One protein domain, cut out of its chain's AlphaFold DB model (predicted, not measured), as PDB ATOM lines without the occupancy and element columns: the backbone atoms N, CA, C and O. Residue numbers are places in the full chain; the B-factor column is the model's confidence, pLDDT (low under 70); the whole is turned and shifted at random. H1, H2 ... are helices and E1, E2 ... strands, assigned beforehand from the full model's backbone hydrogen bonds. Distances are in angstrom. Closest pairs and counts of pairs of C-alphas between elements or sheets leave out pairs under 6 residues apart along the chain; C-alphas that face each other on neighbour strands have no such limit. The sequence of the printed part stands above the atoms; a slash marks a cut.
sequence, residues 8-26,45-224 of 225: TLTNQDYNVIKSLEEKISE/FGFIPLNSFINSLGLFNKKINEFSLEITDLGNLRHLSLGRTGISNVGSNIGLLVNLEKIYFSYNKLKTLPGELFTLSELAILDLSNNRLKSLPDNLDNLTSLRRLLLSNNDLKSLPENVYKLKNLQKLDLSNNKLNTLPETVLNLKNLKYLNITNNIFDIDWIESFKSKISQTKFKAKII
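This is residues 8 to 26 and 45 to 224 of the 225 residues of the protein "Internalin-A" of Candidatus Heimdallarchaeota archaeon LC_3 (UniProt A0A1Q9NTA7). With little regular structure, the chain winds in stacked turns: parallel strands E1 to E8, in order, line one side, H3 to H7 the other, and H8 caps one end. The mixed class has 78 of 199 printed residues in eight named helices and eight named strands. The whole is compact: radius of gyration of the C-alphas 19.1 A, spans 67 by 32 by 23 A.

H1, residues 11 to 23, begins at C-alpha 11, (-45.236, -31.981, 22.782); H2 is 50 to 53. E1 to E8, three residues each, begin at 56, 79, 102, 125, 148, 171, 194, 222; H3 to H7, five each, at 69, 92, 115, 161, 184. H8 is 204 to 215; E8 ends at C-alpha 224, (-20.058, -26.307, -7.532).

Across E1 and E2, N 57 and O 79 are within hydrogen-bond range, 2.9 A. H4 touches H5, closest C-alphas 95 and 116, 4.6 A. H8 has every O i to N i+4 pair within range.

Residues 27 to 44 are not printed; C-alphas 26 and 45 are 13.4 A apart. Link E4 to E5 is long. pLDDT is under 70 in 45 residues, among them 8 to 26.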
ATOM      1  N   THR A   8     -34.158 -33.532  23.622       43.94
ATOM      2  CA  THR A   8     -35.108 -33.391  22.508       43.94
ATOM      3  C   THR A   8     -36.501 -33.458  23.112       43.94
ATOM      4  O   THR A   8     -36.926 -34.518  23.555       43.94
ATOM      5  N   LEU A   9     -37.181 -32.320  23.191       42.31
ATOM      6  CA  LEU A   9     -38.462 -32.208  23.892       42.31
ATOM      7  C   LEU A   9     -39.609 -32.545  22.932       42.31
ATOM      8  O   LEU A   9     -39.711 -31.943  21.861       42.31
ATOM      9  N   THR A  10     -40.510 -33.444  23.325       36.66
ATOM     10  CA  THR A  10     -41.781 -33.781  22.651       36.66
ATOM     11  C   THR A  10     -42.911 -32.814  23.055       36.66
ATOM     12  O   THR A  10     -42.680 -31.882  23.823       36.66
ATOM     13  N   ASN A  11     -44.123 -32.914  22.489       34.84
ATOM     14  CA  ASN A  11     -45.236 -31.981  22.782       34.84
ATOM     15  C   ASN A  11     -45.811 -32.113  24.202       34.84
ATOM     16  O   ASN A  11     -46.360 -31.140  24.711       34.84
ATOM     17  N   GLN A  12     -45.645 -33.264  24.861       37.56
ATOM     18  CA  GLN A  12     -45.875 -33.339  26.305       37.56
ATOM     19  C   GLN A  12     -44.835 -32.496  27.049       37.56
ATOM     20  O   GLN A  12     -45.175 -31.865  28.043       37.56
ATOM     21  N   ASP A  13     -43.627 -32.344  26.493       43.16
ATOM     22  CA  ASP A  13     -42.511 -31.770  27.227       43.16
ATOM     23  C   ASP A  13     -42.435 -30.233  27.278       43.16
ATOM     24  O   ASP A  13     -41.677 -29.690  28.070       43.16
ATOM     25  N   TYR A  14     -43.213 -29.503  26.470       37.19
ATOM     26  CA  TYR A  14     -43.313 -28.035  26.606       37.19
ATOM     27  C   TYR A  14     -44.116 -27.659  27.859       37.19
ATOM     28  O   TYR A  14     -43.705 -26.813  28.648       37.19
ATOM     29  N   ASN A  15     -45.197 -28.404  28.109       36.78
ATOM     30  CA  ASN A  15     -45.865 -28.394  29.403       36.78
ATOM     31  C   ASN A  15     -45.019 -29.089  30.472       36.78
ATOM     32  O   ASN A  15     -45.213 -28.780  31.634       36.78
ATOM     33  N   VAL A  16     -44.074 -29.976  30.124       39.22
ATOM     34  CA  VAL A  16     -43.100 -30.501  31.093       39.22
ATOM     35  C   VAL A  16     -42.074 -29.442  31.461       39.22
ATOM     36  O   VAL A  16     -41.842 -29.343  32.635       39.22
ATOM     37  N   ILE A  17     -41.545 -28.573  30.593       41.00
ATOM     38  CA  ILE A  17     -40.712 -27.437  31.049       41.00
ATOM     39  C   ILE A  17     -41.517 -26.526  31.976       41.00
ATOM     40  O   ILE A  17     -41.080 -26.285  33.094       41.00
ATOM     41  N   LYS A  18     -42.739 -26.151  31.586       38.00
ATOM     42  CA  LYS A  18     -43.634 -25.352  32.437       38.00
ATOM     43  C   LYS A  18     -44.008 -26.067  33.751       38.00
ATOM     44  O   LYS A  18     -44.052 -25.452  34.805       38.00
ATOM     45  N   SER A  19     -44.199 -27.390  33.718       35.97
ATOM     46  CA  SER A  19     -44.502 -28.218  34.900       35.97
ATOM     47  C   SER A  19     -43.264 -28.682  35.673       35.97
ATOM     48  O   SER A  19     -43.410 -29.147  36.792       35.97
ATOM     49  N   LEU A  20     -42.059 -28.606  35.104       37.25
ATOM     50  CA  LEU A  20     -40.766 -28.869  35.742       37.25
ATOM     51  C   LEU A  20     -40.272 -27.577  36.389       37.25
ATOM     52  O   LEU A  20     -39.653 -27.648  37.433       37.25
ATOM     53  N   GLU A  21     -40.594 -26.400  35.867       36.72
ATOM     54  CA  GLU A  21     -40.479 -25.151  36.627       36.72
ATOM     55  C   GLU A  21     -41.420 -25.174  37.847       36.72
ATOM     56  O   GLU A  21     -40.999 -24.858  38.960       36.72
ATOM     57  N   GLU A  22     -42.653 -25.675  37.684       34.44
ATOM     58  CA  GLU A  22     -43.608 -25.831  38.794       34.44
ATOM     59  C   GLU A  22     -43.319 -27.037  39.728       34.44
ATOM     60  O   GLU A  22     -43.656 -26.967  40.907       34.44
ATOM     61  N   LYS A  23     -42.673 -28.130  39.269       32.03
ATOM     62  CA  LYS A  23     -42.339 -29.329  40.089       32.03
ATOM     63  C   LYS A  23     -40.876 -29.442  40.543       32.03
ATOM     64  O   LYS A  23     -40.618 -30.145  41.511       32.03
ATOM     65  N   ILE A  24     -39.920 -28.789  39.882       37.81
ATOM     66  CA  ILE A  24     -38.486 -28.718  40.263       37.81
ATOM     67  C   ILE A  24     -38.182 -27.376  40.959       37.81
ATOM     68  O   ILE A  24     -37.033 -26.985  41.140       37.81
ATOM     69  N   SER A  25     -39.217 -26.680  41.435       36.84
ATOM     70  CA  SER A  25     -39.059 -25.713  42.527       36.84
ATOM     71  C   SER A  25     -38.677 -26.387  43.858       36.84
ATOM     72  O   SER A  25     -38.441 -25.687  44.842       36.84
ATOM     73  N   GLU A  26     -38.560 -27.722  43.914       35.69
ATOM     74  CA  GLU A  26     -37.922 -28.391  45.046       35.69
ATOM     75  C   GLU A  26     -36.395 -28.501  44.860       35.69
ATOM     76  O   GLU A  26     -35.913 -29.039  43.857       35.69
ATOM     77  N   PHE A  45     -26.931 -21.212  51.152       35.12
ATOM     78  CA  PHE A  45     -27.187 -22.175  50.084       35.12
ATOM     79  C   PHE A  45     -27.145 -21.460  48.724       35.12
ATOM     80  O   PHE A  45     -28.017 -20.654  48.411       35.12
ATOM     81  N   GLY A  46     -26.103 -21.711  47.933       39.69
ATOM     82  CA  GLY A  46     -26.053 -21.286  46.538       39.69
ATOM     83  C   GLY A  46     -26.887 -22.240  45.688       39.69
ATOM     84  O   GLY A  46     -26.644 -23.446  45.708       39.69
ATOM     85  N   PHE A  47     -27.867 -21.712  44.959       49.81
ATOM     86  CA  PHE A  47     -28.731 -22.484  44.067       49.81
ATOM     87  C   PHE A  47     -28.118 -22.543  42.664       49.81
ATOM     88  O   PHE A  47     -27.744 -21.509  42.112       49.81
ATOM     89  N   ILE A  48     -28.032 -23.736  42.070       46.66
ATOM     90  CA  ILE A  48     -27.664 -23.905  40.658       46.66
ATOM     91  C   ILE A  48     -28.943 -24.265  39.887       46.66
ATOM     92  O   ILE A  48     -29.426 -25.390  40.029       46.66
ATOM     93  N   PRO A  49     -29.530 -23.346  39.098       53.22
ATOM     94  CA  PRO A  49     -30.741 -23.642  38.341       53.22
ATOM     95  C   PRO A  49     -30.472 -24.696  37.253       53.22
ATOM     96  O   PRO A  49     -29.398 -24.731  36.651       53.22
ATOM     97  N   LEU A  50     -31.436 -25.586  36.996       48.66
ATOM     98  CA  LEU A  50     -31.271 -26.751  36.108       48.66
ATOM     99  C   LEU A  50     -30.907 -26.363  34.658       48.66
ATOM    100  O   LEU A  50     -30.216 -27.110  33.960       48.66
ATOM    101  N   ASN A  51     -31.321 -25.168  34.224       56.53
ATOM    102  CA  ASN A  51     -30.959 -24.566  32.936       56.53
ATOM    103  C   ASN A  51     -29.436 -24.444  32.724       56.53
ATOM    104  O   ASN A  51     -28.968 -24.505  31.588       56.53
ATOM    105  N   SER A  52     -28.653 -24.372  33.805       56.69
ATOM    106  CA  SER A  52     -27.191 -24.302  33.770       56.69
ATOM    107  C   SER A  52     -26.519 -25.594  33.286       56.69
ATOM    108  O   SER A  52     -25.325 -25.588  32.996       56.69
ATOM    109  N   PHE A  53     -27.248 -26.702  33.135       57.16
ATOM    110  CA  PHE A  53     -26.684 -27.963  32.639       57.16
ATOM    111  C   PHE A  53     -27.037 -28.267  31.175       57.16
ATOM    112  O   PHE A  53     -26.502 -29.221  30.598       57.16
ATOM    113  N   ILE A  54     -27.934 -27.491  30.557       64.62
ATOM    114  CA  ILE A  54     -28.423 -27.759  29.200       64.62
ATOM    115  C   ILE A  54     -27.483 -27.125  28.175       64.62
ATOM    116  O   ILE A  54     -27.487 -25.918  27.959       64.62
ATOM    117  N   ASN A  55     -26.731 -27.970  27.468       73.88
ATOM    118  CA  ASN A  55     -25.807 -27.527  26.419       73.88
ATOM    119  C   ASN A  55     -26.385 -27.674  25.003       73.88
ATOM    120  O   ASN A  55     -25.788 -27.191  24.040       73.88
ATOM    121  N   SER A  56     -27.522 -28.358  24.841       72.69
ATOM    122  CA  SER A  56     -28.154 -28.577  23.538       72.69
ATOM    123  C   SER A  56     -29.674 -28.629  23.650       72.69
ATOM    124  O   SER A  56     -30.202 -29.431  24.418       72.69
ATOM    125  N   LEU A  57     -30.360 -27.852  22.809       78.19
ATOM    126  CA  LEU A  57     -31.817 -27.766  22.727       78.19
ATOM    127  C   LEU A  57     -32.276 -27.991  21.282       78.19
ATOM    128  O   LEU A  57     -31.824 -27.308  20.360       78.19
ATOM    129  N   GLY A  58     -33.201 -28.932  21.088       68.25
ATOM    130  CA  GLY A  58     -33.837 -29.200  19.800       68.25
ATOM    131  C   GLY A  58     -35.361 -29.204  19.906       68.25
ATOM    132  O   GLY A  58     -35.914 -29.980  20.682       68.25
ATOM    133  N   LEU A  59     -36.040 -28.381  19.100       67.56
ATOM    134  CA  LEU A  59     -37.510 -28.277  19.056       67.56
ATOM    135  C   LEU A  59     -38.095 -28.594  17.665       67.56
ATOM    136  O   LEU A  59     -39.132 -28.062  17.283       67.56
ATOM    137  N   PHE A  60     -37.418 -29.445  16.891       59.44
ATOM    138  CA  PHE A  60     -37.743 -29.750  15.494       59.44
ATOM    139  C   PHE A  60     -39.205 -30.179  15.274       59.44
ATOM    140  O   PHE A  60     -39.763 -30.941  16.062       59.44
ATOM    141  N   ASN A  61     -39.799 -29.742  14.155       51.72
ATOM    142  CA  ASN A  61     -41.149 -30.133  13.721       51.72
ATOM    143  C   ASN A  61     -42.292 -29.700  14.668       51.72
ATOM    144  O   ASN A  61     -43.380 -30.276  14.643       51.72
ATOM    145  N   LYS A  62     -42.057 -28.677  15.500       59.34
ATOM    146  CA  LYS A  62     -43.077 -28.041  16.346       59.34
ATOM    147  C   LYS A  62     -43.435 -26.678  15.793       59.34
ATOM    148  O   LYS A  62     -42.538 -25.891  15.532       59.34
ATOM    149  N   LYS A  63     -44.725 -26.367  15.662       54.16
ATOM    150  CA  LYS A  63     -45.159 -25.033  15.234       54.16
ATOM    151  C   LYS A  63     -44.854 -24.017  16.340       54.16
ATOM    152  O   LYS A  63     -45.668 -23.810  17.232       54.16
ATOM    153  N   ILE A  64     -43.673 -23.419  16.283       58.75
ATOM    154  CA  ILE A  64     -43.235 -22.343  17.165       58.75
ATOM    155  C   ILE A  64     -43.366 -21.076  16.333       58.75
ATOM    156  O   ILE A  64     -42.658 -20.892  15.346       58.75
ATOM    157  N   ASN A  65     -44.349 -20.239  16.662       51.50
ATOM    158  CA  ASN A  65     -44.585 -19.021  15.887       51.50
ATOM    159  C   ASN A  65     -43.540 -17.935  16.216       51.50
ATOM    160  O   ASN A  65     -43.279 -17.081  15.368       51.50
ATOM    161  N   GLU A  66     -42.901 -18.004  17.392       55.84
ATOM    162  CA  GLU A  66     -41.924 -17.021  17.873       55.84
ATOM    163  C   GLU A  66     -40.838 -17.627  18.774       55.84
ATOM    164  O   GLU A  66     -41.065 -18.606  19.481       55.84
ATOM    165  N   PHE A  67     -39.649 -17.027  18.750       59.94
ATOM    166  CA  PHE A  67     -38.568 -17.321  19.690       59.94
ATOM    167  C   PHE A  67     -38.869 -16.626  21.034       59.94
ATOM    168  O   PHE A  67     -38.852 -15.396  21.082       59.94
ATOM    169  N   SER A  68     -39.192 -17.382  22.093       59.22
ATOM    170  CA  SER A  68     -39.613 -16.839  23.397       59.22
ATOM    171  C   SER A  68     -38.436 -16.526  24.337       59.22
ATOM    172  O   SER A  68     -37.344 -17.081  24.201       59.22
ATOM    173  N   LEU A  69     -38.679 -15.639  25.314       52.75
ATOM    174  CA  LEU A  69     -37.734 -15.251  26.378       52.75
ATOM    175  C   LEU A  69     -37.255 -16.442  27.229       52.75
ATOM    176  O   LEU A  69     -36.133 -16.437  27.714       52.75
ATOM    177  N   GLU A  70     -38.051 -17.502  27.344       56.81
ATOM    178  CA  GLU A  70     -37.724 -18.693  28.146       56.81
ATOM    179  C   GLU A  70     -36.447 -19.411  27.659       56.81
ATOM    180  O   GLU A  70     -35.726 -20.030  28.437       56.81
ATOM    181  N   ILE A  71     -36.111 -19.310  26.366       62.28
ATOM    182  CA  ILE A  71     -34.896 -19.937  25.820       62.28
ATOM    183  C   ILE A  71     -33.639 -19.170  26.266       62.28
ATOM    184  O   ILE A  71     -32.559 -19.757  26.310       62.28
ATOM    185  N   THR A  72     -33.755 -17.885  26.621       63.34
ATOM    186  CA  THR A  72     -32.594 -17.043  26.955       63.34
ATOM    187  C   THR A  72     -32.016 -17.297  28.338       63.34
ATOM    188  O   THR A  72     -30.855 -16.973  28.571       63.34
ATOM    189  N   ASP A  73     -32.764 -17.986  29.201       65.75
ATOM    190  CA  ASP A  73     -32.287 -18.421  30.516       65.75
ATOM    191  C   ASP A  73     -31.348 -19.637  30.429       65.75
ATOM    192  O   ASP A  73     -30.704 -20.022  31.406       65.75
ATOM    193  N   LEU A  74     -31.203 -20.240  29.243       70.69
ATOM    194  CA  LEU A  74     -30.270 -21.337  28.983       70.69
ATOM    195  C   LEU A  74     -28.850 -20.802  28.722       70.69
ATOM    196  O   LEU A  74     -28.280 -21.008  27.651       70.69
ATOM    197  N   GLY A  75     -28.256 -20.123  29.706       71.44
ATOM    198  CA  GLY A  75     -26.965 -19.430  29.560       71.44
ATOM    199  C   GLY A  75     -25.782 -20.313  29.127       71.44
ATOM    200  O   GLY A  75     -24.809 -19.806  28.574       71.44
ATOM    201  N   ASN A  76     -25.868 -21.636  29.305       80.75
ATOM    202  CA  ASN A  76     -24.840 -22.600  28.888       80.75
ATOM    203  C   ASN A  76     -25.147 -23.297  27.553       80.75
ATOM    204  O   ASN A  76     -24.431 -24.212  27.141       80.75
ATOM    205  N   LEU A  77     -26.192 -22.868  26.843       84.06
ATOM    206  CA  LEU A  77     -26.589 -23.485  25.590       84.06
ATOM    207  C   LEU A  77     -25.509 -23.298  24.518       84.06
ATOM    208  O   LEU A  77     -25.164 -22.182  24.145       84.06
ATOM    209  N   ARG A  78     -25.018 -24.416  23.976       86.56
ATOM    210  CA  ARG A  78     -24.010 -24.444  22.903       86.56
ATOM    211  C   ARG A  78     -24.611 -24.821  21.558       86.56
ATOM    212  O   ARG A  78     -24.109 -24.410  20.516       86.56
ATOM    213  N   HIS A  79     -25.692 -25.596  21.548       87.75
ATOM    214  CA  HIS A  79     -26.358 -26.016  20.320       87.75
ATOM    215  C   HIS A  79     -27.858 -25.722  20.372       87.75
ATOM    216  O   HIS A  79     -28.560 -26.184  21.271       87.75
ATOM    217  N   LEU A  80     -28.361 -25.026  19.357       87.44
ATOM    218  CA  LEU A  80     -29.774 -24.704  19.204       87.44
ATOM    219  C   LEU A  80     -30.278 -25.195  17.846       87.44
ATOM    220  O   LEU A  80     -29.769 -24.802  16.799       87.44
ATOM    221  N   SER A  81     -31.304 -26.043  17.853       85.69
ATOM    222  CA  SER A  81     -31.932 -26.563  16.639       85.69
ATOM    223  C   SER A  81     -33.433 -26.304  16.637       85.69
ATOM    224  O   SER A  81     -34.195 -26.956  17.349       85.69
ATOM    225  N   LEU A  82     -33.865 -25.382  15.778       82.50
ATOM    226  CA  LEU A  82     -35.266 -25.024  15.548       82.50
ATOM    227  C   LEU A  82     -35.675 -25.287  14.093       82.50
ATOM    228  O   LEU A  82     -36.503 -24.567  13.535       82.50
ATOM    229  N   GLY A  83     -35.089 -26.294  13.444       80.31
ATOM    230  CA  GLY A  83     -35.444 -26.633  12.069       80.31
ATOM    231  C   GLY A  83     -36.902 -27.095  11.935       80.31
ATOM    232  O   GLY A  83     -37.426 -27.773  12.819       80.31
ATOM    233  N   ARG A  84     -37.569 -26.754  10.826       81.94
ATOM    234  CA  ARG A  84     -38.976 -27.134  10.561       81.94
ATOM    235  C   ARG A  84     -39.958 -26.719  11.654       81.94
ATOM    236  O   ARG A  84     -40.927 -27.427  11.909       81.94
ATOM    237  N   THR A  85     -39.730 -25.586  12.306       76.38
ATOM    238  CA  THR A  85     -40.628 -25.102  13.363       76.38
ATOM    239  C   THR A  85     -41.641 -24.074  12.871       76.38
ATOM    240  O   THR A  85     -42.616 -23.759  13.546       76.38
ATOM    241  N   GLY A  86     -41.458 -23.564  11.653       82.38
ATOM    242  CA  GLY A  86     -42.335 -22.554  11.076       82.38
ATOM    243  C   GLY A  86     -42.079 -21.144  11.606       82.38
ATOM    244  O   GLY A  86     -42.850 -20.252  11.242       82.38
ATOM    245  N   ILE A  87     -41.005 -20.940  12.383       84.81
ATOM    246  CA  ILE A  87     -40.599 -19.636  12.911       84.81
ATOM    247  C   ILE A  87     -40.432 -18.646  11.759       84.81
ATOM    248  O   ILE A  87     -39.780 -18.931  10.750       84.81
ATOM    249  N   SER A  88     -41.024 -17.465  11.914       89.56
ATOM    250  CA  SER A  88     -40.891 -16.357  10.962       89.56
ATOM    251  C   SER A  88     -40.008 -15.216  11.456       89.56
ATOM    252  O   SER A  88     -39.593 -14.400  10.636       89.56
ATOM    253  N   ASN A  89     -39.712 -15.165  12.758       85.81
ATOM    254  CA  ASN A  89     -38.856 -14.150  13.364       85.81
ATOM    255  C   ASN A  89     -38.044 -14.723  14.535       85.81
ATOM    256  O   ASN A  89     -38.547 -15.552  15.292       85.81
ATOM    257  N   VAL A  90     -36.816 -14.238  14.702       86.75
ATOM    258  CA  VAL A  90     -35.960 -14.511  15.863       86.75
ATOM    259  C   VAL A  90     -35.788 -13.188  16.604       86.75
ATOM    260  O   VAL A  90     -35.401 -12.196  15.993       86.75
ATOM    261  N   GLY A  91     -36.114 -13.155  17.897       85.44
ATOM    262  CA  GLY A  91     -35.948 -11.953  18.717       85.44
ATOM    263  C   GLY A  91     -34.475 -11.624  18.977       85.44
ATOM    264  O   GLY A  91     -33.627 -12.515  18.955       85.44
ATOM    265  N   SER A  92     -34.180 -10.357  19.277       87.69
ATOM    266  CA  SER A  92     -32.832  -9.860  19.615       87.69
ATOM    267  C   SER A  92     -32.182 -10.603  20.787       87.69
ATOM    268  O   SER A  92     -30.963 -10.742  20.842       87.69
ATOM    269  N   ASN A  93     -32.990 -11.176  21.680       84.62
ATOM    270  CA  ASN A  93     -32.508 -11.918  22.846       84.62
ATOM    271  C   ASN A  93     -31.654 -13.150  22.486       84.62
ATOM    272  O   ASN A  93     -30.915 -13.637  23.332       84.62
ATOM    273  N   ILE A  94     -31.668 -13.626  21.232       88.69
ATOM    274  CA  ILE A  94     -30.711 -14.639  20.748       88.69
ATOM    275  C   ILE A  94     -29.249 -14.258  21.040       88.69
ATOM    276  O   ILE A  94     -28.435 -15.147  21.276       88.69
ATOM    277  N   GLY A  95     -28.927 -12.958  21.091       89.88
ATOM    278  CA  GLY A  95     -27.594 -12.458  21.434       89.88
ATOM    279  C   GLY A  95     -27.180 -12.673  22.893       89.88
ATOM    280  O   GLY A  95     -26.000 -12.546  23.204       89.88
ATOM    281  N   LEU A  96     -28.113 -13.024  23.788       88.12
ATOM    282  CA  LEU A  96     -27.816 -13.375  25.184       88.12
ATOM    283  C   LEU A  96     -27.231 -14.789  25.315       88.12
ATOM    284  O   LEU A  96     -26.571 -15.100  26.304       88.12
ATOM    285  N   LEU A  97     -27.427 -15.643  24.307       89.00
ATOM    286  CA  LEU A  97     -26.939 -17.022  24.286       89.00
ATOM    287  C   LEU A  97     -25.484 -17.081  23.799       89.00
ATOM    288  O   LEU A  97     -25.156 -17.753  22.822       89.00
ATOM    289  N   VAL A  98     -24.611 -16.351  24.495       91.31
ATOM    290  CA  VAL A  98     -23.223 -16.051  24.097       91.31
ATOM    291  C   VAL A  98     -22.335 -17.285  23.897       91.31
ATOM    292  O   VAL A  98     -21.335 -17.208  23.191       91.31
ATOM    293  N   ASN A  99     -22.720 -18.429  24.469       91.50
ATOM    294  CA  ASN A  99     -22.001 -19.701  24.361       91.50
ATOM    295  C   ASN A  99     -22.420 -20.551  23.143       91.50
ATOM    296  O   ASN A  99     -21.945 -21.679  22.989       91.50
ATOM    297  N   LEU A 100     -23.319 -20.057  22.281       93.31
ATOM    298  CA  LEU A 100     -23.793 -20.809  21.119       93.31
ATOM    299  C   LEU A 100     -22.689 -21.042  20.085       93.31
ATOM    300  O   LEU A 100     -22.128 -20.123  19.501       93.31
ATOM    301  N   GLU A 101     -22.486 -22.316  19.766       95.00
ATOM    302  CA  GLU A 101     -21.541 -22.802  18.763       95.00
ATOM    303  C   GLU A 101     -22.236 -23.260  17.486       95.00
ATOM    304  O   GLU A 101     -21.638 -23.265  16.405       95.00
ATOM    305  N   LYS A 102     -23.493 -23.704  17.588       94.25
ATOM    306  CA  LYS A 102     -24.246 -24.230  16.445       94.25
ATOM    307  C   LYS A 102     -25.701 -23.802  16.503       94.25
ATOM    308  O   LYS A 102     -26.398 -24.111  17.467       94.25
ATOM    309  N   ILE A 103     -26.163 -23.181  15.424       93.69
ATOM    310  CA  ILE A 103     -27.563 -22.818  15.217       93.69
ATOM    311  C   ILE A 103     -28.072 -23.498  13.946       93.69
ATOM    312  O   ILE A 103     -27.482 -23.360  12.872       93.69
ATOM    313  N   TYR A 104     -29.195 -24.204  14.072       91.44
ATOM    314  CA  TYR A 104     -29.904 -24.841  12.966       91.44
ATOM    315  C   TYR A 104     -31.332 -24.311  12.859       91.44
ATOM    316  O   TYR A 104     -32.230 -24.755  13.573       91.44
ATOM    317  N   PHE A 105     -31.553 -23.377  11.938       92.81
ATOM    318  CA  PHE A 105     -32.845 -22.754  11.637       92.81
ATOM    319  C   PHE A 105     -33.373 -23.140  10.253       92.81
ATOM    320  O   PHE A 105     -34.164 -22.402   9.658       92.81
ATOM    321  N   SER A 106     -32.961 -24.292   9.728       91.31
ATOM    322  CA  SER A 106     -33.362 -24.703   8.389       91.31
ATOM    323  C   SER A 106     -34.855 -25.027   8.267       91.31
ATOM    324  O   SER A 106     -35.497 -25.467   9.220       91.31
ATOM    325  N   TYR A 107     -35.422 -24.844   7.073       92.69
ATOM    326  CA  TYR A 107     -36.835 -25.115   6.770       92.69
ATOM    327  C   TYR A 107     -37.814 -24.308   7.638       92.69
ATOM    328  O   TYR A 107     -38.752 -24.855   8.219       92.69
ATOM    329  N   ASN A 108     -37.598 -22.998   7.726       89.12
ATOM    330  CA  ASN A 108     -38.459 -22.066   8.452       89.12
ATOM    331  C   ASN A 108     -39.016 -20.988   7.507       89.12
ATOM    332  O   ASN A 108     -39.060 -21.155   6.287       89.12
ATOM    333  N   LYS A 109     -39.554 -19.902   8.065       94.94
ATOM    334  CA  LYS A 109     -40.165 -18.792   7.318       94.94
ATOM    335  C   LYS A 109     -39.430 -17.471   7.556       94.94
ATOM    336  O   LYS A 109     -40.036 -16.414   7.373       94.94
ATOM    337  N   LEU A 110     -38.163 -17.525   7.972       95.38
ATOM    338  CA  LEU A 110     -37.374 -16.344   8.318       95.38
ATOM    339  C   LEU A 110     -37.219 -15.435   7.100       95.38
ATOM    340  O   LEU A 110     -36.788 -15.879   6.036       95.38
ATOM    341  N   LYS A 111     -37.584 -14.163   7.268       96.56
ATOM    342  CA  LYS A 111     -37.388 -13.106   6.261       96.56
ATOM    343  C   LYS A 111     -36.221 -12.186   6.607       96.56
ATOM    344  O   LYS A 111     -35.598 -11.632   5.707       96.56
ATOM    345  N   THR A 112     -35.954 -12.040   7.899       94.75
ATOM    346  CA  THR A 112     -34.915 -11.197   8.490       94.75
ATOM    347  C   THR A 112     -34.271 -11.941   9.655       94.75
ATOM    348  O   THR A 112     -34.813 -12.936  10.144       94.75
ATOM    349  N   LEU A 113     -33.115 -11.452  10.096       94.88
ATOM    350  CA  LEU A 113     -32.406 -11.929  11.279       94.88
ATOM    351  C   LEU A 113     -32.100 -10.727  12.178       94.88
ATOM    352  O   LEU A 113     -31.798  -9.659  11.638       94.88
ATOM    353  N   PRO A 114     -32.174 -10.879  13.508       92.94
ATOM    354  CA  PRO A 114     -31.762  -9.830  14.433       92.94
ATOM    355  C   PRO A 114     -30.248  -9.611  14.329       92.94
ATOM    356  O   PRO A 114     -29.490 -10.570  14.153       92.94
ATOM    357  N   GLY A 115     -29.803  -8.358  14.446       92.19
ATOM    358  CA  GLY A 115     -28.377  -8.012  14.404       92.19
ATOM    359  C   GLY A 115     -27.586  -8.670  15.540       92.19
ATOM    360  O   GLY A 115     -26.416  -9.003  15.372       92.19
ATOM    361  N   GLU A 116     -28.256  -8.935  16.658       93.75
ATOM    362  CA  GLU A 116     -27.744  -9.589  17.858       93.75
ATOM    363  C   GLU A 116     -27.382 -11.062  17.638       93.75
ATOM    364  O   GLU A 116     -26.546 -11.594  18.353       93.75
ATOM    365  N   LEU A 117     -27.922 -11.737  16.615       94.81
ATOM    366  CA  LEU A 117     -27.437 -13.079  16.257       94.81
ATOM    367  C   LEU A 117     -25.952 -13.043  15.874       94.81
ATOM    368  O   LEU A 117     -25.218 -14.005  16.090       94.81
ATOM    369  N   PHE A 118     -25.508 -11.922  15.312       95.38
ATOM    370  CA  PHE A 118     -24.153 -11.743  14.818       95.38
ATOM    371  C   PHE A 118     -23.189 -11.254  15.903       95.38
ATOM    372  O   PHE A 118     -22.036 -10.998  15.598       95.38
ATOM    373  N   THR A 119     -23.600 -11.161  17.173       94.62
ATOM    374  CA  THR A 119     -22.671 -10.940  18.300       94.62
ATOM    375  C   THR A 119     -22.110 -12.248  18.870       94.62
ATOM    376  O   THR A 119     -21.215 -12.216  19.710       94.62
ATOM    377  N   LEU A 120     -22.603 -13.402  18.403       95.81
ATOM    378  CA  LEU A 120     -22.245 -14.734  18.894       95.81
ATOM    379  C   LEU A 120     -20.878 -15.194  18.350       95.81
ATOM    380  O   LEU A 120     -20.797 -15.963  17.392       95.81
ATOM    381  N   SER A 121     -19.786 -14.721  18.953       96.31
ATOM    382  CA  SER A 121     -18.410 -14.955  18.475       96.31
ATOM    383  C   SER A 121     -17.973 -16.424  18.462       96.31
ATOM    384  O   SER A 121     -17.111 -16.792  17.660       96.31
ATOM    385  N   GLU A 122     -18.574 -17.269  19.303       97.38
ATOM    386  CA  GLU A 122     -18.293 -18.712  19.383       97.38
ATOM    387  C   GLU A 122     -19.009 -19.530  18.293       97.38
ATOM    388  O   GLU A 122     -18.736 -20.721  18.108       97.38
ATOM    389  N   LEU A 123     -19.899 -18.901  17.515       98.06
ATOM    390  CA  LEU A 123     -20.728 -19.597  16.541       98.06
ATOM    391  C   LEU A 123     -19.876 -20.172  15.403       98.06
ATOM    392  O   LEU A 123     -19.357 -19.458  14.548       98.06
ATOM    393  N   ALA A 124     -19.773 -21.498  15.356       97.94
ATOM    394  CA  ALA A 124     -19.022 -22.242  14.352       97.94
ATOM    395  C   ALA A 124     -19.895 -22.703  13.174       97.94
ATOM    396  O   ALA A 124     -19.387 -22.883  12.057       97.94
ATOM    397  N   ILE A 125     -21.195 -22.923  13.403       98.06
ATOM    398  CA  ILE A 125     -22.152 -23.378  12.386       98.06
ATOM    399  C   ILE A 125     -23.429 -22.545  12.454       98.06
ATOM    400  O   ILE A 125     -24.102 -22.527  13.481       98.06
ATOM    401  N   LEU A 126     -23.799 -21.955  11.318       98.19
ATOM    402  CA  LEU A 126     -25.077 -21.285  11.117       98.19
ATOM    403  C   LEU A 126     -25.776 -21.881   9.892       98.19
ATOM    404  O   LEU A 126     -25.320 -21.717   8.757       98.19
ATOM    405  N   ASP A 127     -26.869 -22.599  10.134       98.12
ATOM    406  CA  ASP A 127     -27.725 -23.156   9.089       98.12
ATOM    407  C   ASP A 127     -29.047 -22.388   8.995       98.12
ATOM    408  O   ASP A 127     -29.904 -22.471   9.874       98.12
ATOM    409  N   LEU A 128     -29.199 -21.657   7.895       98.12
ATOM    410  CA  LEU A 128     -30.356 -20.842   7.533       98.12
ATOM    411  C   LEU A 128     -31.015 -21.349   6.240       98.12
ATOM    412  O   LEU A 128     -31.796 -20.631   5.610       98.12
ATOM    413  N   SER A 129     -30.707 -22.580   5.829       98.06
ATOM    414  CA  SER A 129     -31.190 -23.156   4.573       98.06
ATOM    415  C   SER A 129     -32.720 -23.243   4.539       98.06
ATOM    416  O   SER A 129     -33.339 -23.519   5.561       98.06
ATOM    417  N   ASN A 130     -33.355 -23.139   3.374       98.00
ATOM    418  CA  ASN A 130     -34.813 -23.261   3.220       98.00
ATOM    419  C   ASN A 130     -35.569 -22.235   4.087       98.00
ATOM    420  O   ASN A 130     -36.373 -22.594   4.949       98.00
ATOM    421  N   ASN A 131     -35.280 -20.954   3.871       97.81
ATOM    422  CA  ASN A 131     -35.977 -19.823   4.481       97.81
ATOM    423  C   ASN A 131     -36.450 -18.856   3.379       97.81
ATOM    424  O   ASN A 131     -36.631 -19.250   2.229       97.81
ATOM    425  N   ARG A 132     -36.754 -17.602   3.729       98.06
ATOM    426  CA  ARG A 132     -37.230 -16.555   2.807       98.06
ATOM    427  C   ARG A 132     -36.359 -15.301   2.908       98.06
ATOM    428  O   ARG A 132     -36.864 -14.180   2.796       98.06
ATOM    429  N   LEU A 133     -35.070 -15.486   3.202       98.38
ATOM    430  CA  LEU A 133     -34.119 -14.395   3.387       98.38
ATOM    431  C   LEU A 133     -33.838 -13.727   2.042       98.38
ATOM    432  O   LEU A 133     -33.524 -14.400   1.063       98.38
ATOM    433  N   LYS A 134     -33.927 -12.395   2.009       98.12
ATOM    434  CA  LYS A 134     -33.583 -11.574   0.832       98.12
ATOM    435  C   LYS A 134     -32.232 -10.877   0.965       98.12
ATOM    436  O   LYS A 134     -31.627 -10.519  -0.041       98.12
ATOM    437  N   SER A 135     -31.775 -10.696   2.199       95.69
ATOM    438  CA  SER A 135     -30.491 -10.111   2.564       95.69
ATOM    439  C   SER A 135     -30.024 -10.690   3.901       95.69
ATOM    440  O   SER A 135     -30.781 -11.369   4.602       95.69
ATOM    441  N   LEU A 136     -28.769 -10.410   4.243       95.25
ATOM    442  CA  LEU A 136     -28.192 -10.647   5.562       95.25
ATOM    443  C   LEU A 136     -27.762  -9.299   6.167       95.25
ATOM    444  O   LEU A 136     -27.473  -8.381   5.393       95.25
ATOM    445  N   PRO A 137     -27.714  -9.161   7.503       92.00
ATOM    446  CA  PRO A 137     -27.173  -7.971   8.163       92.00
ATOM    447  C   PRO A 137     -25.701  -7.699   7.829       92.00
ATOM    448  O   PRO A 137     -24.956  -8.594   7.445       92.00
ATOM    449  N   ASP A 138     -25.253  -6.461   7.993       90.44
ATOM    450  CA  ASP A 138     -23.913  -5.981   7.633       90.44
ATOM    451  C   ASP A 138     -22.867  -6.142   8.751       90.44
ATOM    452  O   ASP A 138     -21.789  -5.558   8.677       90.44
ATOM    453  N   ASN A 139     -23.123  -7.023   9.726       93.00
ATOM    454  CA  ASN A 139     -22.235  -7.339  10.855       93.00
ATOM    455  C   ASN A 139     -21.864  -8.840  10.983       93.00
ATOM    456  O   ASN A 139     -21.372  -9.271  12.024       93.00
ATOM    457  N   LEU A 140     -22.056  -9.649   9.929       94.12
ATOM    458  CA  LEU A 140     -21.591 -11.042   9.836       94.12
ATOM    459  C   LEU A 140     -20.115 -11.263  10.196       94.12
ATOM    460  O   LEU A 140     -19.789 -12.337  10.694       94.12
ATOM    461  N   ASP A 141     -19.228 -10.295   9.961       93.94
ATOM    462  CA  ASP A 141     -17.793 -10.402  10.262       93.94
ATOM    463  C   ASP A 141     -17.465 -10.533  11.758       93.94
ATOM    464  O   ASP A 141     -16.367 -10.976  12.098       93.94
ATOM    465  N   ASN A 142     -18.428 -10.260  12.639       96.31
ATOM    466  CA  ASN A 142     -18.325 -10.524  14.075       96.31
ATOM    467  C   ASN A 142     -18.369 -12.022  14.430       96.31
ATOM    468  O   ASN A 142     -17.900 -12.412  15.500       96.31
ATOM    469  N   LEU A 143     -18.881 -12.882  13.539       97.25
ATOM    470  CA  LEU A 143     -18.903 -14.336  13.722       97.25
ATOM    471  C   LEU A 143     -17.513 -14.940  13.450       97.25
ATOM    472  O   LEU A 143     -17.307 -15.722  12.518       97.25
ATOM    473  N   THR A 144     -16.524 -14.547  14.250       96.25
ATOM    474  CA  THR A 144     -15.100 -14.827  14.011       96.25
ATOM    475  C   THR A 144     -14.763 -16.320  14.026       96.25
ATOM    476  O   THR A 144     -13.837 -16.735  13.324       96.25
ATOM    477  N   SER A 145     -15.538 -17.145  14.738       98.00
ATOM    478  CA  SER A 145     -15.382 -18.607  14.778       98.00
ATOM    479  C   SER A 145     -16.114 -19.358  13.662       98.00
ATOM    480  O   SER A 145     -15.966 -20.581  13.557       98.00
ATOM    481  N   LEU A 146     -16.872 -18.673  12.795       98.50
ATOM    482  CA  LEU A 146     -17.762 -19.324  11.835       98.50
ATOM    483  C   LEU A 146     -16.989 -20.143  10.800       98.50
ATOM    484  O   LEU A 146     -16.158 -19.634  10.048       98.50
ATOM    485  N   ARG A 147     -17.310 -21.439  10.728       98.56
ATOM    486  CA  ARG A 147     -16.721 -22.394   9.776       98.56
ATOM    487  C   ARG A 147     -17.705 -22.813   8.697       98.56
ATOM    488  O   ARG A 147     -17.282 -23.182   7.601       98.56
ATOM    489  N   ARG A 148     -19.005 -22.806   8.993       98.62
ATOM    490  CA  ARG A 148     -20.050 -23.264   8.073       98.62
ATOM    491  C   ARG A 148     -21.210 -22.280   8.062       98.62
ATOM    492  O   ARG A 148     -21.880 -22.126   9.078       98.62
ATOM    493  N   LEU A 149     -21.462 -21.701   6.895       98.69
ATOM    494  CA  LEU A 149     -22.613 -20.852   6.623       98.69
ATOM    495  C   LEU A 149     -23.449 -21.507   5.521       98.69
ATOM    496  O   LEU A 149     -22.985 -21.657   4.388       98.69
ATOM    497  N   LEU A 150     -24.649 -21.961   5.874       98.69
ATOM    498  CA  LEU A 150     -25.564 -22.632   4.949       98.69
ATOM    499  C   LEU A 150     -26.767 -21.724   4.698       98.69
ATOM    500  O   LEU A 150     -27.521 -21.420   5.617       98.69
ATOM    501  N   LEU A 151     -26.918 -21.275   3.456       98.75
ATOM    502  CA  LEU A 151     -27.920 -20.299   3.017       98.75
ATOM    503  C   LEU A 151     -28.722 -20.815   1.817       98.75
ATOM    504  O   LEU A 151     -29.402 -20.034   1.148       98.75
ATOM    505  N   SER A 152     -28.643 -22.114   1.521       98.69
ATOM    506  CA  SER A 152     -29.293 -22.665   0.339       98.69
ATOM    507  C   SER A 152     -30.812 -22.518   0.406       98.69
ATOM    508  O   SER A 152     -31.385 -22.540   1.492       98.69
ATOM    509  N   ASN A 153     -31.483 -22.410  -0.740       98.69
ATOM    510  CA  ASN A 153     -32.943 -22.263  -0.818       98.69
ATOM    511  C   ASN A 153     -33.438 -21.024  -0.044       98.69
ATOM    512  O   ASN A 153     -34.174 -21.133   0.941       98.69
ATOM    513  N   ASN A 154     -32.991 -19.848  -0.478       98.81
ATOM    514  CA  ASN A 154     -33.450 -18.537  -0.016       98.81
ATOM    515  C   ASN A 154     -33.712 -17.625  -1.238       98.81
ATOM    516  O   ASN A 154     -33.691 -18.072  -2.383       98.81
ATOM    517  N   ASP A 155     -33.988 -16.340  -1.011       98.44
ATOM    518  CA  ASP A 155     -34.252 -15.339  -2.051       98.44
ATOM    519  C   ASP A 155     -33.103 -14.312  -2.179       98.44
ATOM    520  O   ASP A 155     -33.337 -13.161  -2.568       98.44
ATOM    521  N   LEU A 156     -31.866 -14.689  -1.824       98.62
ATOM    522  CA  LEU A 156     -30.719 -13.773  -1.776       98.62
ATOM    523  C   LEU A 156     -30.312 -13.315  -3.181       98.62
ATOM    524  O   LEU A 156     -30.092 -14.141  -4.064       98.62
ATOM    525  N   LYS A 157     -30.170 -11.999  -3.366       98.19
ATOM    526  CA  LYS A 157     -29.656 -11.387  -4.610       98.19
ATOM    527  C   LYS A 157     -28.184 -10.992  -4.535       98.19
ATOM    528  O   LYS A 157     -27.524 -10.870  -5.560       98.19
ATOM    529  N   SER A 158     -27.686 -10.791  -3.324       97.25
ATOM    530  CA  SER A 158     -26.292 -10.502  -3.006       97.25
ATOM    531  C   SER A 158     -26.014 -10.927  -1.563       97.25
ATOM    532  O   SER A 158     -26.934 -11.254  -0.805       97.25
ATOM    533  N   LEU A 159     -24.740 -10.924  -1.183       97.12
ATOM    534  CA  LEU A 159     -24.303 -10.999   0.208       97.12
ATOM    535  C   LEU A 159     -23.675  -9.658   0.597       97.12
ATOM    536  O   LEU A 159     -23.097  -9.003  -0.274       97.12
ATOM    537  N   PRO A 160     -23.747  -9.249   1.873       95.19
ATOM    538  CA  PRO A 160     -23.003  -8.087   2.333       95.19
ATOM    539  C   PRO A 160     -21.488  -8.351   2.246       95.19
ATOM    540  O   PRO A 160     -21.027  -9.478   2.438       95.19
ATOM    541  N   GLU A 161     -20.698  -7.310   1.956       93.50
ATOM    542  CA  GLU A 161     -19.243  -7.428   1.714       93.50
ATOM    543  C   GLU A 161     -18.477  -8.067   2.879       93.50
ATOM    544  O   GLU A 161     -17.437  -8.706   2.713       93.50
ATOM    545  N   ASN A 162     -18.991  -7.919   4.092       94.75
ATOM    546  CA  ASN A 162     -18.349  -8.439   5.283       94.75
ATOM    547  C   ASN A 162     -18.414  -9.971   5.418       94.75
ATOM    548  O   ASN A 162     -17.576 -10.535   6.120       94.75
ATOM    549  N   VAL A 163     -19.296 -10.672   4.688       96.06
ATOM    550  CA  VAL A 163     -19.257 -12.146   4.607       96.06
ATOM    551  C   VAL A 163     -17.890 -12.622   4.125       96.06
ATOM    552  O   VAL A 163     -17.361 -13.622   4.612       96.06
ATOM    553  N   TYR A 164     -17.268 -11.871   3.218       95.50
ATOM    554  CA  TYR A 164     -15.974 -12.213   2.637       95.50
ATOM    555  C   TYR A 164     -14.786 -11.939   3.576       95.50
ATOM    556  O   TYR A 164     -13.648 -12.281   3.253       95.50
ATOM    557  N   LYS A 165     -15.034 -11.374   4.767       95.75
ATOM    558  CA  LYS A 165     -14.035 -11.196   5.833       95.75
ATOM    559  C   LYS A 165     -13.978 -12.371   6.814       95.75
ATOM    560  O   LYS A 165     -13.098 -12.388   7.675       95.75
ATOM    561  N   LEU A 166     -14.869 -13.359   6.697       96.25
ATOM    562  CA  LEU A 166     -14.933 -14.529   7.579       96.25
ATOM    563  C   LEU A 166     -13.734 -15.468   7.369       96.25
ATOM    564  O   LEU A 166     -13.803 -16.476   6.665       96.25
ATOM    565  N   LYS A 167     -12.605 -15.147   8.010       93.19
ATOM    566  CA  LYS A 167     -11.315 -15.831   7.807       93.19
ATOM    567  C   LYS A 167     -11.357 -17.326   8.117       93.19
ATOM    568  O   LYS A 167     -10.573 -18.064   7.533       93.19
ATOM    569  N   ASN A 168     -12.234 -17.777   9.011       97.00
ATOM    570  CA  ASN A 168     -12.350 -19.183   9.409       97.00
ATOM    571  C   ASN A 168     -13.367 -19.985   8.586       97.00
ATOM    572  O   ASN A 168     -13.494 -21.193   8.809       97.00
ATOM    573  N   LEU A 169     -14.056 -19.354   7.628       98.31
ATOM    574  CA  LEU A 169     -15.113 -19.997   6.859       98.31
ATOM    575  C   LEU A 169     -14.538 -21.097   5.964       98.31
ATOM    576  O   LEU A 169     -13.625 -20.872   5.176       98.31
ATOM    577  N   GLN A 170     -15.091 -22.301   6.088       98.50
ATOM    578  CA  GLN A 170     -14.667 -23.499   5.358       98.50
ATOM    579  C   GLN A 170     -15.730 -23.979   4.372       98.50
ATOM    580  O   GLN A 170     -15.392 -24.563   3.343       98.50
ATOM    581  N   LYS A 171     -17.010 -23.743   4.674       98.69
ATOM    582  CA  LYS A 171     -18.133 -24.105   3.810       98.69
ATOM    583  C   LYS A 171     -19.110 -22.944   3.697       98.69
ATOM    584  O   LYS A 171     -19.638 -22.497   4.715       98.69
ATOM    585  N   LEU A 172     -19.383 -22.547   2.461       98.62
ATOM    586  CA  LEU A 172     -20.413 -21.585   2.099       98.62
ATOM    587  C   LEU A 172     -21.351 -22.235   1.076       98.62
ATOM    588  O   LEU A 172     -20.915 -22.649   0.002       98.62
ATOM    589  N   ASP A 173     -22.624 -22.381   1.431       98.75
ATOM    590  CA  ASP A 173     -23.645 -22.921   0.529       98.75
ATOM    591  C   ASP A 173     -24.663 -21.839   0.184       98.75
ATOM    592  O   ASP A 173     -25.426 -21.415   1.048       98.75
ATOM    593  N   LEU A 174     -24.648 -21.400  -1.071       98.75
ATOM    594  CA  LEU A 174     -25.513 -20.367  -1.639       98.75
ATOM    595  C   LEU A 174     -26.443 -20.935  -2.711       98.75
ATOM    596  O   LEU A 174     -27.082 -20.173  -3.436       98.75
ATOM    597  N   SER A 175     -26.518 -22.259  -2.839       98.75
ATOM    598  CA  SER A 175     -27.308 -22.880  -3.896       98.75
ATOM    599  C   SER A 175     -28.791 -22.531  -3.804       98.75
ATOM    600  O   SER A 175     -29.316 -22.346  -2.708       98.75
ATOM    601  N   ASN A 176     -29.496 -22.499  -4.934       98.69
ATOM    602  CA  ASN A 176     -30.931 -22.189  -4.971       98.69
ATOM    603  C   ASN A 176     -31.222 -20.802  -4.357       98.69
ATOM    604  O   ASN A 176     -31.946 -20.682  -3.367       98.69
ATOM    605  N   ASN A 177     -30.598 -19.767  -4.916       98.81
ATOM    606  CA  ASN A 177     -30.824 -18.357  -4.584       98.81
ATOM    607  C   ASN A 177     -31.020 -17.555  -5.889       98.81
ATOM    608  O   ASN A 177     -31.348 -18.115  -6.933       98.81
ATOM    609  N   LYS A 178     -30.878 -16.226  -5.835       98.44
ATOM    610  CA  LYS A 178     -31.043 -15.306  -6.972       98.44
ATOM    611  C   LYS A 178     -29.786 -14.456  -7.189       98.44
ATOM    612  O   LYS A 178     -29.894 -13.292  -7.570       98.44
ATOM    613  N   LEU A 179     -28.608 -15.016  -6.914       98.44
ATOM    614  CA  LEU A 179     -27.321 -14.360  -7.145       98.44
ATOM    615  C   LEU A 179     -27.012 -14.342  -8.644       98.44
ATOM    616  O   LEU A 179     -27.143 -15.366  -9.305       98.44
ATOM    617  N   ASN A 180     -26.583 -13.198  -9.168       97.38
ATOM    618  CA  ASN A 180     -26.073 -13.071 -10.543       97.38
ATOM    619  C   ASN A 180     -24.568 -12.776 -10.593       97.38
ATOM    620  O   ASN A 180     -23.961 -12.861 -11.652       97.38
ATOM    621  N   THR A 181     -23.960 -12.434  -9.458       96.75
ATOM    622  CA  THR A 181     -22.531 -12.153  -9.346       96.75
ATOM    623  C   THR A 181     -22.040 -12.457  -7.935       96.75
ATOM    624  O   THR A 181     -22.816 -12.474  -6.974       96.75
ATOM    625  N   LEU A 182     -20.738 -12.689  -7.814       97.00
ATOM    626  CA  LEU A 182     -19.994 -12.602  -6.565       97.00
ATOM    627  C   LEU A 182     -18.837 -11.619  -6.782       97.00
ATOM    628  O   LEU A 182     -18.172 -11.692  -7.820       97.00
ATOM    629  N   PRO A 183     -18.579 -10.708  -5.833       95.19
ATOM    630  CA  PRO A 183     -17.437  -9.812  -5.913       95.19
ATOM    631  C   PRO A 183     -16.131 -10.603  -5.805       95.19
ATOM    632  O   PRO A 183     -16.074 -11.663  -5.177       95.19
ATOM    633  N   GLU A 184     -15.044 -10.062  -6.357       93.06
ATOM    634  CA  GLU A 184     -13.710 -10.678  -6.271       93.06
ATOM    635  C   GLU A 184     -13.237 -10.869  -4.825       93.06
ATOM    636  O   GLU A 184     -12.426 -11.753  -4.548       93.06
ATOM    637  N   THR A 185     -13.790 -10.097  -3.883       94.94
ATOM    638  CA  THR A 185     -13.536 -10.231  -2.447       94.94
ATOM    639  C   THR A 185     -13.859 -11.631  -1.921       94.94
ATOM    640  O   THR A 185     -13.227 -12.052  -0.955       94.94
ATOM    641  N   VAL A 186     -14.711 -12.422  -2.590       95.81
ATOM    642  CA  VAL A 186     -14.933 -13.844  -2.257       95.81
ATOM    643  C   VAL A 186     -13.642 -14.672  -2.262       95.81
ATOM    644  O   VAL A 186     -13.501 -15.611  -1.475       95.81
ATOM    645  N   LEU A 187     -12.655 -14.290  -3.079       94.62
ATOM    646  CA  LEU A 187     -11.353 -14.952  -3.175       94.62
ATOM    647  C   LEU A 187     -10.481 -14.726  -1.921       94.62
ATOM    648  O   LEU A 187      -9.499 -15.443  -1.712       94.62
ATOM    649  N   ASN A 188     -10.859 -13.790  -1.038       93.12
ATOM    650  CA  ASN A 188     -10.197 -13.553   0.251       93.12
ATOM    651  C   ASN A 188     -10.519 -14.617   1.307       93.12
ATOM    652  O   ASN A 188      -9.833 -14.686   2.333       93.12
ATOM    653  N   LEU A 189     -11.516 -15.474   1.068       95.81
ATOM    654  CA  LEU A 189     -11.872 -16.584   1.951       95.81
ATOM    655  C   LEU A 189     -10.845 -17.725   1.834       95.81
ATOM    656  O   LEU A 189     -11.131 -18.811   1.335       95.81
ATOM    657  N   LYS A 190      -9.618 -17.487   2.313       92.19
ATOM    658  CA  LYS A 190      -8.453 -18.381   2.140       92.19
ATOM    659  C   LYS A 190      -8.635 -19.782   2.730       92.19
ATOM    660  O   LYS A 190      -7.972 -20.712   2.284       92.19
ATOM    661  N   ASN A 191      -9.506 -19.929   3.728       96.50
ATOM    662  CA  ASN A 191      -9.803 -21.211   4.371       96.50
ATOM    663  C   ASN A 191     -11.026 -21.925   3.776       96.50
ATOM    664  O   ASN A 191     -11.368 -23.020   4.238       96.50
ATOM    665  N   LEU A 192     -11.671 -21.341   2.759       98.00
ATOM    666  CA  LEU A 192     -12.841 -21.929   2.132       98.00
ATOM    667  C   LEU A 192     -12.441 -23.202   1.388       98.00
ATOM    668  O   LEU A 192     -11.542 -23.218   0.551       98.00
ATOM    669  N   LYS A 193     -13.128 -24.291   1.714       97.88
ATOM    670  CA  LYS A 193     -12.933 -25.612   1.108       97.88
ATOM    671  C   LYS A 193     -14.051 -25.945   0.134       97.88
ATOM    672  O   LYS A 193     -13.838 -26.717  -0.795       97.88
ATOM    673  N   TYR A 194     -15.236 -25.388   0.362       98.44
ATOM    674  CA  TYR A 194     -16.437 -25.678  -0.402       98.44
ATOM    675  C   TYR A 194     -17.265 -24.413  -0.610       98.44
ATOM    676  O   TYR A 194     -17.665 -23.772   0.367       98.44
ATOM    677  N   LEU A 195     -17.554 -24.114  -1.872       98.38
ATOM    678  CA  LEU A 195     -18.474 -23.074  -2.308       98.38
ATOM    679  C   LEU A 195     -19.504 -23.704  -3.247       98.38
ATOM    680  O   LEU A 195     -19.138 -24.280  -4.266       98.38
ATOM    681  N   ASN A 196     -20.785 -23.611  -2.916       98.56
ATOM    682  CA  ASN A 196     -21.853 -24.076  -3.798       98.56
ATOM    683  C   ASN A 196     -22.697 -22.894  -4.253       98.56
ATOM    684  O   ASN A 196     -23.302 -22.227  -3.416       98.56
ATOM    685  N   ILE A 197     -22.723 -22.659  -5.561       98.25
ATOM    686  CA  ILE A 197     -23.463 -21.571  -6.207       98.25
ATOM    687  C   ILE A 197     -24.482 -22.083  -7.234       98.25
ATOM    688  O   ILE A 197     -25.115 -21.271  -7.901       98.25
ATOM    689  N   THR A 198     -24.704 -23.402  -7.292       98.25
ATOM    690  CA  THR A 198     -25.701 -24.042  -8.171       98.25
ATOM    691  C   THR A 198     -27.081 -23.406  -8.063       98.25
ATOM    692  O   THR A 198     -27.491 -22.940  -6.998       98.25
ATOM    693  N   ASN A 199     -27.844 -23.440  -9.155       98.12
ATOM    694  CA  ASN A 199     -29.227 -22.952  -9.197       98.12
ATOM    695  C   ASN A 199     -29.352 -21.488  -8.732       98.12
ATOM    696  O   ASN A 199     -30.182 -21.144  -7.892       98.12
ATOM    697  N   ASN A 200     -28.480 -20.639  -9.264       98.62
ATOM    698  CA  ASN A 200     -28.566 -19.185  -9.192       98.62
ATOM    699  C   ASN A 200     -28.757 -18.628 -10.616       98.62
ATOM    700  O   ASN A 200     -29.065 -19.379 -11.538       98.62
ATOM    701  N   ILE A 201     -28.605 -17.319 -10.807       97.81
ATOM    702  CA  ILE A 201     -28.850 -16.623 -12.080       97.81
ATOM    703  C   ILE A 201     -27.563 -16.010 -12.655       97.81
ATOM    704  O   ILE A 201     -27.581 -14.902 -13.187       97.81
ATOM    705  N   PHE A 202     -26.437 -16.712 -12.509       97.19
ATOM    706  CA  PHE A 202     -25.159 -16.324 -13.108       97.19
ATOM    707  C   PHE A 202     -25.204 -16.526 -14.624       97.19
ATOM    708  O   PHE A 202     -25.553 -17.611 -15.094       97.19
ATOM    709  N   ASP A 203     -24.847 -15.496 -15.386       96.31
ATOM    710  CA  ASP A 203     -24.688 -15.627 -16.829       96.31
ATOM    711  C   ASP A 203     -23.386 -16.369 -17.187       96.31
ATOM    712  O   ASP A 203     -22.460 -16.493 -16.377       96.31
ATOM    713  N   ILE A 204     -23.333 -16.906 -18.408       96.12
ATOM    714  CA  ILE A 204     -22.210 -17.733 -18.861       96.12
ATOM    715  C   ILE A 204     -20.899 -16.943 -18.951       96.12
ATOM    716  O   ILE A 204     -19.843 -17.482 -18.616       96.12
ATOM    717  N   ASP A 205     -20.958 -15.662 -19.318       97.19
ATOM    718  CA  ASP A 205     -19.774 -14.815 -19.462       97.19
ATOM    719  C   ASP A 205     -19.155 -14.529 -18.089       97.19
ATOM    720  O   ASP A 205     -17.933 -14.600 -17.912       97.19
ATOM    721  N   TRP A 206     -19.993 -14.287 -17.077       96.88
ATOM    722  CA  TRP A 206     -19.567 -14.173 -15.690       96.88
ATOM    723  C   TRP A 206     -18.917 -15.465 -15.200       96.88
ATOM    724  O   TRP A 206     -17.849 -15.407 -14.591       96.88
ATOM    725  N   ILE A 207     -19.518 -16.629 -15.477       95.88
ATOM    726  CA  ILE A 207     -18.980 -17.928 -15.047       95.88
ATOM    727  C   ILE A 207     -17.578 -18.144 -15.623       95.88
ATOM    728  O   ILE A 207     -16.657 -18.483 -14.876       95.88
ATOM    729  N   GLU A 208     -17.388 -17.925 -16.923       96.62
ATOM    730  CA  GLU A 208     -16.088 -18.112 -17.574       96.62
ATOM    731  C   GLU A 208     -15.054 -17.080 -17.104       96.62
ATOM    732  O   GLU A 208     -13.909 -17.433 -16.796       96.62
ATOM    733  N   SER A 209     -15.464 -15.822 -16.922       96.94
ATOM    734  CA  SER A 209     -14.621 -14.780 -16.323       96.94
ATOM    735  C   SER A 209     -14.183 -15.150 -14.902       96.94
ATOM    736  O   SER A 209     -13.001 -15.060 -14.560       96.94
ATOM    737  N   PHE A 210     -15.105 -15.638 -14.069       96.44
ATOM    738  CA  PHE A 210     -14.816 -16.020 -12.692       96.44
ATOM    739  C   PHE A 210     -13.911 -17.257 -12.623       96.44
ATOM    740  O   PHE A 210     -12.939 -17.253 -11.863       96.44
ATOM    741  N   LYS A 211     -14.136 -18.277 -13.466       95.50
ATOM    742  CA  LYS A 211     -13.228 -19.432 -13.612       95.50
ATOM    743  C   LYS A 211     -11.813 -18.999 -13.998       95.50
ATOM    744  O   LYS A 211     -10.849 -19.461 -13.383       95.50
ATOM    745  N   SER A 212     -11.687 -18.089 -14.967       95.75
ATOM    746  CA  SER A 212     -10.398 -17.531 -15.389       95.75
ATOM    747  C   SER A 212      -9.682 -16.840 -14.224       95.75
ATOM    748  O   SER A 212      -8.531 -17.168 -13.930       95.75
ATOM    749  N   LYS A 213     -10.379 -15.984 -13.465       95.25
ATOM    750  CA  LYS A 213      -9.817 -15.327 -12.270       95.25
ATOM    751  C   LYS A 213      -9.356 -16.331 -11.219       95.25
ATOM    752  O   LYS A 213      -8.243 -16.217 -10.715       95.25
ATOM    753  N   ILE A 214     -10.165 -17.348 -10.916       95.00
ATOM    754  CA  ILE A 214      -9.797 -18.393  -9.950       95.00
ATOM    755  C   ILE A 214      -8.498 -19.087 -10.367       95.00
ATOM    756  O   ILE A 214      -7.623 -19.257  -9.518       95.00
ATOM    757  N   SER A 215      -8.335 -19.414 -11.655       93.56
ATOM    758  CA  SER A 215      -7.127 -20.075 -12.179       93.56
ATOM    759  C   SER A 215      -5.835 -19.265 -11.982       93.56
ATOM    760  O   SER A 215      -4.752 -19.839 -11.904       93.56
ATOM    761  N   GLN A 216      -5.954 -17.943 -11.837       94.19
ATOM    762  CA  GLN A 216      -4.844 -17.011 -11.618       94.19
ATOM    763  C   GLN A 216      -4.576 -16.744 -10.126       94.19
ATOM    764  O   GLN A 216      -3.680 -15.976  -9.773       94.19
ATOM    765  N   THR A 217      -5.345 -17.360  -9.224       93.44
ATOM    766  CA  THR A 217      -5.274 -17.112  -7.778       93.44
ATOM    767  C   THR A 217      -4.873 -18.368  -7.004       93.44
ATOM    768  O   THR A 217      -4.885 -19.487  -7.511       93.44
ATOM    769  N   LYS A 218      -4.555 -18.208  -5.713       91.00
ATOM    770  CA  LYS A 218      -4.350 -19.336  -4.783       91.00
ATOM    771  C   LYS A 218      -5.663 -19.859  -4.184       91.00
ATOM    772  O   LYS A 218      -5.621 -20.556  -3.169       91.00
ATOM    773  N   PHE A 219      -6.815 -19.493  -4.744       93.31
ATOM    774  CA  PHE A 219      -8.118 -19.917  -4.246       93.31
ATOM    775  C   PHE A 219      -8.353 -21.396  -4.579       93.31
ATOM    776  O   PHE A 219      -8.391 -21.782  -5.742       93.31
ATOM    777  N   LYS A 220      -8.465 -22.241  -3.547       91.50
ATOM    778  CA  LYS A 220      -8.495 -23.713  -3.683       91.50
ATOM    779  C   LYS A 220      -9.838 -24.347  -3.321       91.50
ATOM    780  O   LYS A 220      -9.923 -25.572  -3.231       91.50
ATOM    781  N   ALA A 221     -10.868 -23.548  -3.058       96.44
ATOM    782  CA  ALA A 221     -12.171 -24.091  -2.703       96.44
ATOM    783  C   ALA A 221     -12.722 -24.939  -3.857       96.44
ATOM    784  O   ALA A 221     -12.654 -24.538  -5.018       96.44
ATOM    785  N   LYS A 222     -13.321 -26.091  -3.542       97.44
ATOM    786  CA  LYS A 222     -14.152 -26.813  -4.505       97.44
ATOM    787  C   LYS A 222     -15.401 -25.976  -4.764       97.44
ATOM    788  O   LYS A 222     -16.190 -25.770  -3.839       97.44
ATOM    789  N   ILE A 223     -15.572 -25.530  -6.004       97.00
ATOM    790  CA  ILE A 223     -16.746 -24.774  -6.438       97.00
ATOM    791  C   ILE A 223     -17.700 -25.714  -7.165       97.00
ATOM    792  O   ILE A 223     -17.277 -26.472  -8.040       97.00
ATOM    793  N   ILE A 224     -18.972 -25.680  -6.781       96.50
ATOM    794  CA  ILE A 224     -20.058 -26.307  -7.532       96.50
ATOM    795  C   ILE A 224     -20.841 -25.197  -8.224       96.50
ATOM    796  O   ILE A 224     -21.362 -24.309  -7.542       96.50
TER     797      ILE A 224